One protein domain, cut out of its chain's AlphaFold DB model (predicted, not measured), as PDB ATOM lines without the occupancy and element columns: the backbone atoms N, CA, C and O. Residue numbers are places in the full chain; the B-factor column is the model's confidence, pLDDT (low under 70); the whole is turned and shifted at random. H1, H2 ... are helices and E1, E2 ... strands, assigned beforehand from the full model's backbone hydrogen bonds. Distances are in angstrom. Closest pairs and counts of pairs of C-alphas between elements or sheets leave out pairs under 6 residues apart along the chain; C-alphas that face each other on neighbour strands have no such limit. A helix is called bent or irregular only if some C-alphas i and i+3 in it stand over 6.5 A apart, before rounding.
ATOM      1  N   ILE A  14     -33.437  -3.342  13.824       90.44
ATOM      2  CA  ILE A  14     -32.018  -3.590  14.083       90.44
ATOM      3  C   ILE A  14     -31.457  -2.345  14.757       90.44
ATOM      4  O   ILE A  14     -31.557  -1.247  14.215       90.44
ATOM      5  N   ILE A  15     -30.839  -2.499  15.924       87.94
ATOM      6  CA  ILE A  15     -30.127  -1.399  16.580       87.94
ATOM      7  C   ILE A  15     -28.703  -1.358  16.019       87.94
ATOM      8  O   ILE A  15     -27.892  -2.235  16.309       87.94
ATOM      9  N   LYS A  16     -28.388  -0.337  15.221       90.62
ATOM     10  CA  LYS A  16     -27.036  -0.049  14.735       90.62
ATOM     11  C   LYS A  16     -26.383   1.022  15.603       90.62
ATOM     12  O   LYS A  16     -27.034   1.958  16.061       90.62
ATOM     13  N   ARG A  17     -25.078   0.908  15.838       89.62
ATOM     14  CA  ARG A  17     -24.295   1.966  16.486       89.62
ATOM     15  C   ARG A  17     -23.793   2.921  15.406       89.62
ATOM     16  O   ARG A  17     -23.069   2.498  14.514       89.62
ATOM     17  N   ASP A  18     -24.184   4.187  15.491       89.00
ATOM     18  CA  ASP A  18     -23.649   5.249  14.640       89.00
ATOM     19  C   ASP A  18     -22.343   5.759  15.264       89.00
ATOM     20  O   ASP A  18     -22.351   6.443  16.293       89.00
ATOM     21  N   GLU A  19     -21.206   5.376  14.680       91.06
ATOM     22  CA  GLU A  19     -19.878   5.739  15.186       91.06
ATOM     23  C   GLU A  19     -19.609   7.247  15.113       91.06
ATOM     24  O   GLU A  19     -18.928   7.782  15.989       91.06
ATOM     25  N   ALA A  20     -20.194   7.952  14.137       89.38
ATOM     26  CA  ALA A  20     -19.971   9.384  13.948       89.38
ATOM     27  C   ALA A  20     -20.629  10.219  15.055       89.38
ATOM     28  O   ALA A  20     -20.090  11.239  15.481       89.38
ATOM     29  N   ARG A  21     -21.792   9.776  15.543       85.44
ATOM     30  CA  ARG A  21     -22.572  10.484  16.573       85.44
ATOM     31  C   ARG A  21     -22.472   9.853  17.959       85.44
ATOM     32  O   ARG A  21     -22.967  10.431  18.922       85.44
ATOM     33  N   ARG A  22     -21.837   8.679  18.076       87.62
ATOM     34  CA  ARG A  22     -21.824   7.832  19.286       87.62
ATOM     35  C   ARG A  22     -23.226   7.515  19.825       87.62
ATOM     36  O   ARG A  22     -23.391   7.237  21.011       87.62
ATOM     37  N   THR A  23     -24.237   7.521  18.962       85.31
ATOM     38  CA  THR A  23     -25.631   7.224  19.313       85.31
ATOM     39  C   THR A  23     -26.055   5.876  18.743       85.31
ATOM     40  O   THR A  23     -25.565   5.442  17.702       85.31
ATOM     41  N   LEU A  24     -26.983   5.196  19.414       83.38
ATOM     42  CA  LEU A  24     -27.645   4.018  18.856       83.38
ATOM     43  C   LEU A  24     -28.778   4.483  17.934       83.38
ATOM     44  O   LEU A  24     -29.625   5.273  18.349       83.38
ATOM     45  N   ARG A  25     -28.793   4.000  16.694       82.38
ATOM     46  CA  ARG A  25     -29.850   4.230  15.712       82.38
ATOM     47  C   ARG A  25     -30.571   2.913  15.467       82.38
ATOM     48  O   ARG A  25     -29.957   1.940  15.047       82.38
ATOM     49  N   ALA A  26     -31.869   2.871  15.734       86.25
ATOM     50  CA  ALA A  26     -32.687   1.759  15.271       86.25
ATOM     51  C   ALA A  26     -33.004   1.954  13.779       86.25
ATOM     52  O   ALA A  26     -33.232   3.077  13.338       86.25
ATOM     53  N   GLU A  27     -32.989   0.872  13.010       91.12
ATOM     54  CA  GLU A  27     -33.388   0.810  11.602       91.12
ATOM     55  C   GLU A  27     -34.371  -0.350  11.424       91.12
ATOM     56  O   GLU A  27     -34.254  -1.363  12.110       91.12
ATOM     57  N   ILE A  28     -35.354  -0.224  10.533       89.94
ATOM     58  CA  ILE A  28     -36.280  -1.327  10.237       89.94
ATOM     59  C   ILE A  28     -35.481  -2.487   9.629       89.94
ATOM     60  O   ILE A  28     -34.589  -2.277   8.802       89.94
ATOM     61  N   LYS A  29     -35.778  -3.724  10.042       93.25
ATOM     62  CA  LYS A  29     -35.148  -4.915   9.460       93.25
ATOM     63  C   LYS A  29     -35.419  -4.971   7.947       93.25
ATOM     64  O   LYS A  29     -36.582  -4.894   7.554       93.25
ATOM     65  N   PRO A  30     -34.401  -5.219   7.099       92.69
ATOM     66  CA  PRO A  30     -34.598  -5.351   5.654       92.69
ATOM     67  C   PRO A  30     -35.637  -6.412   5.270       92.69
ATOM     68  O   PRO A  30     -36.357  -6.238   4.293       92.69
ATOM     69  N   SER A  31     -35.764  -7.483   6.063       90.88
ATOM     70  CA  SER A  31     -36.781  -8.520   5.863       90.88
ATOM     71  C   SER A  31     -38.212  -7.989   5.989       90.88
ATOM     72  O   SER A  31     -39.080  -8.417   5.236       90.88
ATOM     73  N   VAL A  32     -38.461  -7.031   6.888       90.62
ATOM     74  CA  VAL A  32     -39.783  -6.411   7.076       90.62
ATOM     75  C   VAL A  32     -40.131  -5.545   5.867       90.62
ATOM     76  O   VAL A  32     -41.206  -5.703   5.296       90.62
ATOM     77  N   THR A  33     -39.200  -4.699   5.421       92.75
ATOM     78  CA  THR A  33     -39.344  -3.901   4.190       92.75
ATOM     79  C   THR A  33     -39.576  -4.796   2.970       92.75
ATOM     80  O   THR A  33     -40.464  -4.535   2.161       92.75
ATOM     81  N   GLN A  34     -38.839  -5.906   2.861       94.75
ATOM     82  CA  GLN A  34     -39.010  -6.877   1.780       94.75
ATOM     83  C   GLN A  34     -40.388  -7.554   1.818       94.75
ATOM     84  O   GLN A  34     -41.014  -7.703   0.772       94.75
ATOM     85  N   TRP A  35     -40.885  -7.939   2.995       92.75
ATOM     86  CA  TRP A  35     -42.224  -8.523   3.140       92.75
ATOM     87  C   TRP A  35     -43.322  -7.537   2.747       92.75
ATOM     88  O   TRP A  35     -44.256  -7.907   2.039       92.75
ATOM     89  N   ILE A  36     -43.201  -6.272   3.158       93.44
ATOM     90  CA  ILE A  36     -44.151  -5.222   2.771       93.44
ATOM     91  C   ILE A  36     -44.129  -5.021   1.249       93.44
ATOM     92  O   ILE A  36     -45.191  -4.960   0.629       93.44
ATOM     93  N   ALA A  37     -42.945  -4.996   0.628       94.88
ATOM     94  CA  ALA A  37     -42.813  -4.923  -0.827       94.88
ATOM     95  C   ALA A  37     -43.471  -6.125  -1.533       94.88
ATOM     96  O   ALA A  37     -44.269  -5.931  -2.448       94.88
ATOM     97  N   GLN A  38     -43.242  -7.351  -1.052       94.56
ATOM     98  CA  GLN A  38     -43.878  -8.559  -1.593       94.56
ATOM     99  C   GLN A  38     -45.409  -8.508  -1.485       94.56
ATOM    100  O   GLN A  38     -46.106  -8.884  -2.425       94.56
ATOM    101  N   LEU A  39     -45.951  -8.000  -0.374       92.88
ATOM    102  CA  LEU A  39     -47.397  -7.823  -0.207       92.88
ATOM    103  C   LEU A  39     -47.981  -6.783  -1.178       92.88
ATOM    104  O   LEU A  39     -49.126  -6.935  -1.607       92.88
ATOM    105  N   ARG A  40     -47.217  -5.748  -1.557       95.00
ATOM    106  CA  ARG A  40     -47.638  -4.756  -2.566       95.00
ATOM    107  C   ARG A  40     -47.714  -5.338  -3.979       95.00
ATOM    108  O   ARG A  40     -48.551  -4.891  -4.765       95.00
ATOM    109  N   GLU A  41     -46.853  -6.306  -4.289       94.50
ATOM    110  CA  GLU A  41     -46.763  -6.952  -5.605       94.50
ATOM    111  C   GLU A  41     -47.845  -8.017  -5.841       94.50
ATOM    112  O   GLU A  41     -48.064  -8.429  -6.982       94.50
ATOM    113  N   LEU A  42     -48.563  -8.449  -4.798       94.06
ATOM    114  CA  LEU A  42     -49.629  -9.436  -4.954       94.06
ATOM    115  C   LEU A  42     -50.765  -8.901  -5.850       94.06
ATOM    116  O   LEU A  42     -51.238  -7.781  -5.647       94.06
ATOM    117  N   PRO A  43     -51.293  -9.710  -6.790       91.12
ATOM    118  CA  PRO A  43     -52.377  -9.290  -7.685       91.12
ATOM    119  C   PRO A  43     -53.693  -9.001  -6.946       91.12
ATOM    120  O   PRO A  43     -54.551  -8.289  -7.457       91.12
ATOM    121  N   SER A  44     -53.849  -9.523  -5.728       89.06
ATOM    122  CA  SER A  44     -54.973  -9.246  -4.829       89.06
ATOM    123  C   SER A  44     -54.801  -7.968  -3.997       89.06
ATOM    124  O   SER A  44     -55.688  -7.631  -3.210       89.06
ATOM    125  N   CYS A  45     -53.680  -7.253  -4.138       92.06
ATOM    126  CA  CYS A  45     -53.397  -6.055  -3.359       92.06
ATOM    127  C   CYS A  45     -54.228  -4.871  -3.866       92.06
ATOM    128  O   CYS A  45     -53.900  -4.218  -4.861       92.06
ATOM    129  N   THR A  46     -55.341  -4.607  -3.182       92.12
ATOM    130  CA  THR A  46     -56.225  -3.472  -3.472       92.12
ATOM    131  C   THR A  46     -55.546  -2.144  -3.126       92.12
ATOM    132  O   THR A  46     -54.617  -2.093  -2.320       92.12
ATOM    133  N   ASN A  47     -56.029  -1.031  -3.688       90.38
ATOM    134  CA  ASN A  47     -55.501   0.302  -3.362       90.38
ATOM    135  C   ASN A  47     -55.617   0.628  -1.863       90.38
ATOM    136  O   ASN A  47     -54.700   1.213  -1.286       90.38
ATOM    137  N   SER A  48     -56.689   0.175  -1.206       88.38
ATOM    138  CA  SER A  48     -56.846   0.296   0.247       88.38
ATOM    139  C   SER A  48     -55.787  -0.505   1.005       88.38
ATOM    140  O   SER A  48     -55.246  -0.015   1.993       88.38
ATOM    141  N   LEU A  49     -55.443  -1.711   0.531       90.56
ATOM    142  CA  LEU A  49     -54.376  -2.512   1.135       90.56
ATOM    143  C   LEU A  49     -53.004  -1.858   0.933       90.56
ATOM    144  O   LEU A  49     -52.225  -1.807   1.877       90.56
ATOM    145  N   ARG A  50     -52.726  -1.291  -0.247       94.19
ATOM    146  CA  ARG A  50     -51.495  -0.513  -0.486       94.19
ATOM    147  C   ARG A  50     -51.394   0.689   0.449       94.19
ATOM    148  O   ARG A  50     -50.371   0.855   1.096       94.19
ATOM    149  N   THR A  51     -52.485   1.439   0.602       92.50
ATOM    150  CA  THR A  51     -52.558   2.582   1.527       92.50
ATOM    151  C   THR A  51     -52.283   2.150   2.970       92.50
ATOM    152  O   THR A  51     -51.543   2.816   3.692       92.50
ATOM    153  N   LEU A  52     -52.823   0.999   3.391       92.88
ATOM    154  CA  LEU A  52     -52.544   0.422   4.706       92.88
ATOM    155  C   LEU A  52     -51.070   0.016   4.862       92.88
ATOM    156  O   LEU A  52     -50.469   0.283   5.899       92.88
ATOM    157  N   LEU A  53     -50.480  -0.620   3.850       94.50
ATOM    158  CA  LEU A  53     -49.072  -1.021   3.867       94.50
ATOM    159  C   LEU A  53     -48.137   0.198   3.923       94.50
ATOM    160  O   LEU A  53     -47.173   0.190   4.686       94.50
ATOM    161  N   ASP A  54     -48.462   1.267   3.196       94.12
ATOM    162  CA  ASP A  54     -47.722   2.533   3.218       94.12
ATOM    163  C   ASP A  54     -47.820   3.223   4.582       94.12
ATOM    164  O   ASP A  54     -46.824   3.747   5.087       94.12
ATOM    165  N   LEU A  55     -49.002   3.184   5.205       94.00
ATOM    166  CA  LEU A  55     -49.222   3.679   6.561       94.00
ATOM    167  C   LEU A  55     -48.373   2.901   7.580       94.00
ATOM    168  O   LEU A  55     -47.730   3.500   8.445       94.00
ATOM    169  N   ILE A  56     -48.332   1.573   7.476       91.75
ATOM    170  CA  ILE A  56     -47.533   0.739   8.379       91.75
ATOM    171  C   ILE A  56     -46.043   1.056   8.214       91.75
ATOM    172  O   ILE A  56     -45.380   1.380   9.200       91.75
ATOM    173  N   GLU A  57     -45.529   1.015   6.984       93.81
ATOM    174  CA  GLU A  57     -44.102   1.185   6.705       93.81
ATOM    175  C   GLU A  57     -43.597   2.593   7.043       93.81
ATOM    176  O   GLU A  57     -42.620   2.740   7.774       93.81
ATOM    177  N   ASN A  58     -44.274   3.629   6.542       93.75
ATOM    178  CA  ASN A  58     -43.728   4.989   6.540       93.75
ATOM    179  C   ASN A  58     -44.178   5.839   7.728       93.75
ATOM    180  O   ASN A  58     -43.639   6.924   7.941       93.75
ATOM    181  N   ARG A  59     -45.208   5.410   8.464       93.62
ATOM    182  CA  ARG A  59     -45.857   6.250   9.484       93.62
ATOM    183  C   ARG A  59     -45.955   5.564  10.845       93.62
ATOM    184  O   ARG A  59     -45.788   6.236  11.862       93.62
ATOM    185  N   MET A  60     -46.182   4.247  10.889       90.94
ATOM    186  CA  MET A  60     -46.266   3.490  12.148       90.94
ATOM    187  C   MET A  60     -44.921   2.911  12.592       90.94
ATOM    188  O   MET A  60     -44.590   2.985  13.775       90.94
ATOM    189  N   LEU A  61     -44.128   2.374  11.660       90.25
ATOM    190  CA  LEU A  61     -42.812   1.785  11.937       90.25
ATOM    191  C   LEU A  61     -41.675   2.825  11.979       90.25
ATOM    192  O   LEU A  61     -40.501   2.485  11.849       90.25
ATOM    193  N   VAL A  62     -42.000   4.098  12.224       89.44
ATOM    194  CA  VAL A  62     -41.011   5.171  12.384       89.44
ATOM    195  C   VAL A  62     -40.383   5.109  13.779       89.44
ATOM    196  O   VAL A  62     -41.073   5.039  14.803       89.44
ATOM    197  N   ILE A  63     -39.049   5.125  13.815       84.50
ATOM    198  CA  ILE A  63     -38.257   5.057  15.051       84.50
ATOM    199  C   ILE A  63     -38.400   6.333  15.879       84.50
ATOM    200  O   ILE A  63     -38.552   6.254  17.098       84.50
ATOM    201  N   ASN A  64     -38.368   7.498  15.227       83.19
ATOM    202  CA  ASN A  64     -38.540   8.774  15.902       83.19
ATOM    203  C   ASN A  64     -40.004   8.938  16.340       83.19
ATOM    204  O   ASN A  64     -40.916   8.909  15.515       83.19
ATOM    205  N   VAL A  65     -40.228   9.091  17.647       84.44
ATOM    206  CA  VAL A  65     -41.570   9.197  18.239       84.44
ATOM    207  C   VAL A  65     -42.281  10.470  17.782       84.44
ATOM    208  O   VAL A  65     -43.496  10.451  17.622       84.44
ATOM    209  N   GLU A  66     -41.535  11.545  17.527       87.31
ATOM    210  CA  GLU A  66     -42.091  12.835  17.100       87.31
ATOM    211  C   GLU A  66     -42.565  12.818  15.639       87.31
ATOM    212  O   GLU A  66     -43.502  13.524  15.282       87.31
ATOM    213  N   GLU A  67     -41.948  11.979  14.803       88.62
ATOM    214  CA  GLU A  67     -42.327  11.783  13.396       88.62
ATOM    215  C   GLU A  67     -43.385  10.685  13.218       88.62
ATOM    216  O   GLU A  67     -43.979  10.548  12.145       88.62
ATOM    217  N   ARG A  68     -43.617   9.879  14.261       91.62
ATOM    218  CA  ARG A  68     -44.595   8.797  14.228       91.62
ATOM    219  C   ARG A  68     -46.004   9.372  14.166       91.62
ATOM    220  O   ARG A  68     -46.347  10.322  14.867       91.62
ATOM    221  N   ILE A  69     -46.847   8.745  13.354       95.25
ATOM    222  CA  ILE A  69     -48.230   9.183  13.193       95.25
ATOM    223  C   ILE A  69     -49.005   9.157  14.511       95.25
ATOM    224  O   ILE A  69     -48.930   8.204  15.293       95.25
ATOM    225  N   GLN A  70     -49.795  10.203  14.737       93.38
ATOM    226  CA  GLN A  70     -50.702  10.268  15.874       93.38
ATOM    227  C   GLN A  70     -51.930   9.382  15.645       93.38
ATOM    228  O   GLN A  70     -52.401   9.208  14.521       93.38
ATOM    229  N   ALA A  71     -52.506   8.859  16.729       87.69
ATOM    230  CA  ALA A  71     -53.651   7.950  16.649       87.69
ATOM    231  C   ALA A  71     -54.851   8.556  15.894       87.69
ATOM    232  O   ALA A  71     -55.481   7.864  15.100       87.69
ATOM    233  N   ALA A  72     -55.140   9.846  16.096       86.31
ATOM    234  CA  ALA A  72     -56.249  10.528  15.425       86.31
ATOM    235  C   ALA A  72     -56.068  10.585  13.898       86.31
ATOM    236  O   ALA A  72     -57.008  10.327  13.148       86.31
ATOM    237  N   GLU A  73     -54.850  10.863  13.436       90.62
ATOM    238  CA  GLU A  73     -54.521  10.909  12.011       90.62
ATOM    239  C   GLU A  73     -54.543   9.505  11.390       90.62
ATOM    240  O   GLU A  73     -55.098   9.310  10.311       90.62
ATOM    241  N   CYS A  74     -54.038   8.500  12.115       90.69
ATOM    242  CA  CYS A  74     -54.106   7.096  11.708       90.69
ATOM    243  C   CYS A  74     -55.557   6.642  11.476       90.69
ATOM    244  O   CYS A  74     -55.867   6.055  10.440       90.69
ATOM    245  N   VAL A  75     -56.471   6.980  12.393       87.81
ATOM    246  CA  VAL A  75     -57.906   6.679  12.243       87.81
ATOM    247  C   VAL A  75     -58.497   7.368  11.013       87.81
ATOM    248  O   VAL A  75     -59.278   6.742  10.301       87.81
ATOM    249  N   SER A  76     -58.113   8.616  10.732       91.25
ATOM    250  CA  SER A  76     -58.588   9.343   9.548       91.25
ATOM    251  C   SER A  76     -58.168   8.658   8.245       91.25
ATOM    252  O   SER A  76     -59.009   8.436   7.377       91.25
ATOM    253  N   ILE A  77     -56.894   8.264   8.128       89.69
ATOM    254  CA  ILE A  77     -56.364   7.584   6.934       89.69
ATOM    255  C   ILE A  77     -57.035   6.216   6.744       89.69
ATOM    256  O   ILE A  77     -57.398   5.839   5.630       89.69
ATOM    257  N   LEU A  78     -57.255   5.472   7.834       89.44
ATOM    258  CA  LEU A  78     -57.946   4.182   7.777       89.44
ATOM    259  C   LEU A  78     -59.422   4.328   7.392       89.44
ATOM    260  O   LEU A  78     -59.927   3.521   6.613       89.44
ATOM    261  N   ALA A  79     -60.112   5.348   7.907       89.00
ATOM    262  CA  ALA A  79     -61.498   5.624   7.544       89.00
ATOM    263  C   ALA A  79     -61.626   5.920   6.042       89.00
ATOM    264  O   ALA A  79     -62.485   5.342   5.378       89.00
ATOM    265  N   GLU A  80     -60.721   6.734   5.493       90.06
ATOM    266  CA  GLU A  80     -60.670   7.027   4.061       90.06
ATOM    267  C   GLU A  80     -60.417   5.762   3.224       90.06
ATOM    268  O   GLU A  80     -61.140   5.495   2.259       90.06
ATOM    269  N   ALA A  81     -59.459   4.923   3.632       85.44
ATOM    270  CA  ALA A  81     -59.160   3.665   2.949       85.44
ATOM    271  C   ALA A  81     -60.361   2.698   2.935       85.44
ATOM    272  O   ALA A  81     -60.576   2.007   1.935       85.44
ATOM    273  N   VAL A  82     -61.164   2.662   4.007       86.88
ATOM    274  CA  VAL A  82     -62.389   1.842   4.110       86.88
ATOM    275  C   VAL A  82     -63.516   2.392   3.233       86.88
ATOM    276  O   VAL A  82     -64.230   1.610   2.595       86.88
ATOM    277  N   SER A  83     -63.663   3.717   3.145       86.56
ATOM    278  CA  SER A  83     -64.642   4.351   2.254       86.56
ATOM    279  C   SER A  83     -64.382   4.018   0.781       86.56
ATOM    280  O   SER A  83     -65.328   3.772   0.031       86.56
ATOM    281  N   GLN A  84     -63.114   3.907   0.367       84.81
ATOM    282  CA  GLN A  84     -62.758   3.476  -0.992       84.81
ATOM    283  C   GLN A  84     -63.186   2.026  -1.296       84.81
ATOM    284  O   GLN A  84     -63.558   1.717  -2.433       84.81
ATOM    285  N   VAL A  85     -63.193   1.143  -0.289       84.75
ATOM    286  CA  VAL A  85     -63.669  -0.245  -0.440       84.75
ATOM    287  C   VAL A  85     -65.182  -0.285  -0.652       84.75
ATOM    288  O   VAL A  85     -65.650  -0.996  -1.539       84.75
TER     289      VAL A  85
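What this domain is: This is residues 14 to 85 of the 487 residues of an uncharacterized protein of Fusarium euwallaceae (UniProt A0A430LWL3). Three helices, H1, H2 and H3, lie side by side in a flat row with H2 in the middle, each running the opposite way to the one before it. A hairpin of two antiparallel strands, E1 and E2, makes an arm that leads into H1 and lies away from H2 and H3. The printed part has 72 residues, with two named strands followed by three named helices in the order E1, E2, H1, H2, H3, and its class is mixed, helices and strands. The whole is loose, with a radius of gyration of the C-alphas of 15.0 A, and its flat outline spans 47 by 29 by 12 A.

Where its parts are: Find C-alpha 14 at (-32.018, -3.590, 14.083); there strand E1 begins and runs through residues 14 to 18. Strand E2 follows at residues 23 to 28 and covers 16.4 A from first to last C-alpha. Next look at C-alpha 30 at (-34.598, -5.351, 5.654), where helix H1, residues 30 to 41, sets out on its 16.7 A. Helix H2, residues 47 to 60, is 18.3 A long; it is neither bent nor irregular, but only just: C-alphas 57 and 60 are 6.3 A apart. Helix H3, residues 71 to 85, is 21.4 A long and ends at C-alpha 85, at (-63.669, -0.245, -0.440).

How they stand to each other: Begin with the hairpin of E1 and E2, antiparallel neighbours with 145 degrees between their directions. Look there for N 14 and O 27, 2.7 A apart, and N 25 and O 16, 2.8 A apart, both within hydrogen-bond range. E1 is apart from H1, H2 and H3, and E2 is apart from H2 and H3. Move on to H1 and H2, a helical hairpin: they touch, the C-alphas of Arg 40 and Arg 50 being the closest at 6.1 A. They run opposite ways at a shallow tilt of 17 degrees. H2 and H3 form a second helical hairpin and touch, with the C-alphas of Ser 48 and Ala 81 closest at 4.9 A. They run opposite ways at a shallow tilt of 14 degrees. H1 and H3 are apart. In H1 and H2 every O i to N i+4 pair is within hydrogen-bond range; in H3, 10 of 11 are.

The domain as a whole: The two C-alphas farthest apart are those of Ala 20 and Val 85, at 47.0 A. The printed part runs from residue 14 to residue 85 and has no cut. The links E1 to E2, E2 to H1 and H1 to H2 are tight, the ten-residue link from H2 to H3 is short, and no link is long. The mean pLDDT of the printed part is 90.2, and no printed residue is under 70.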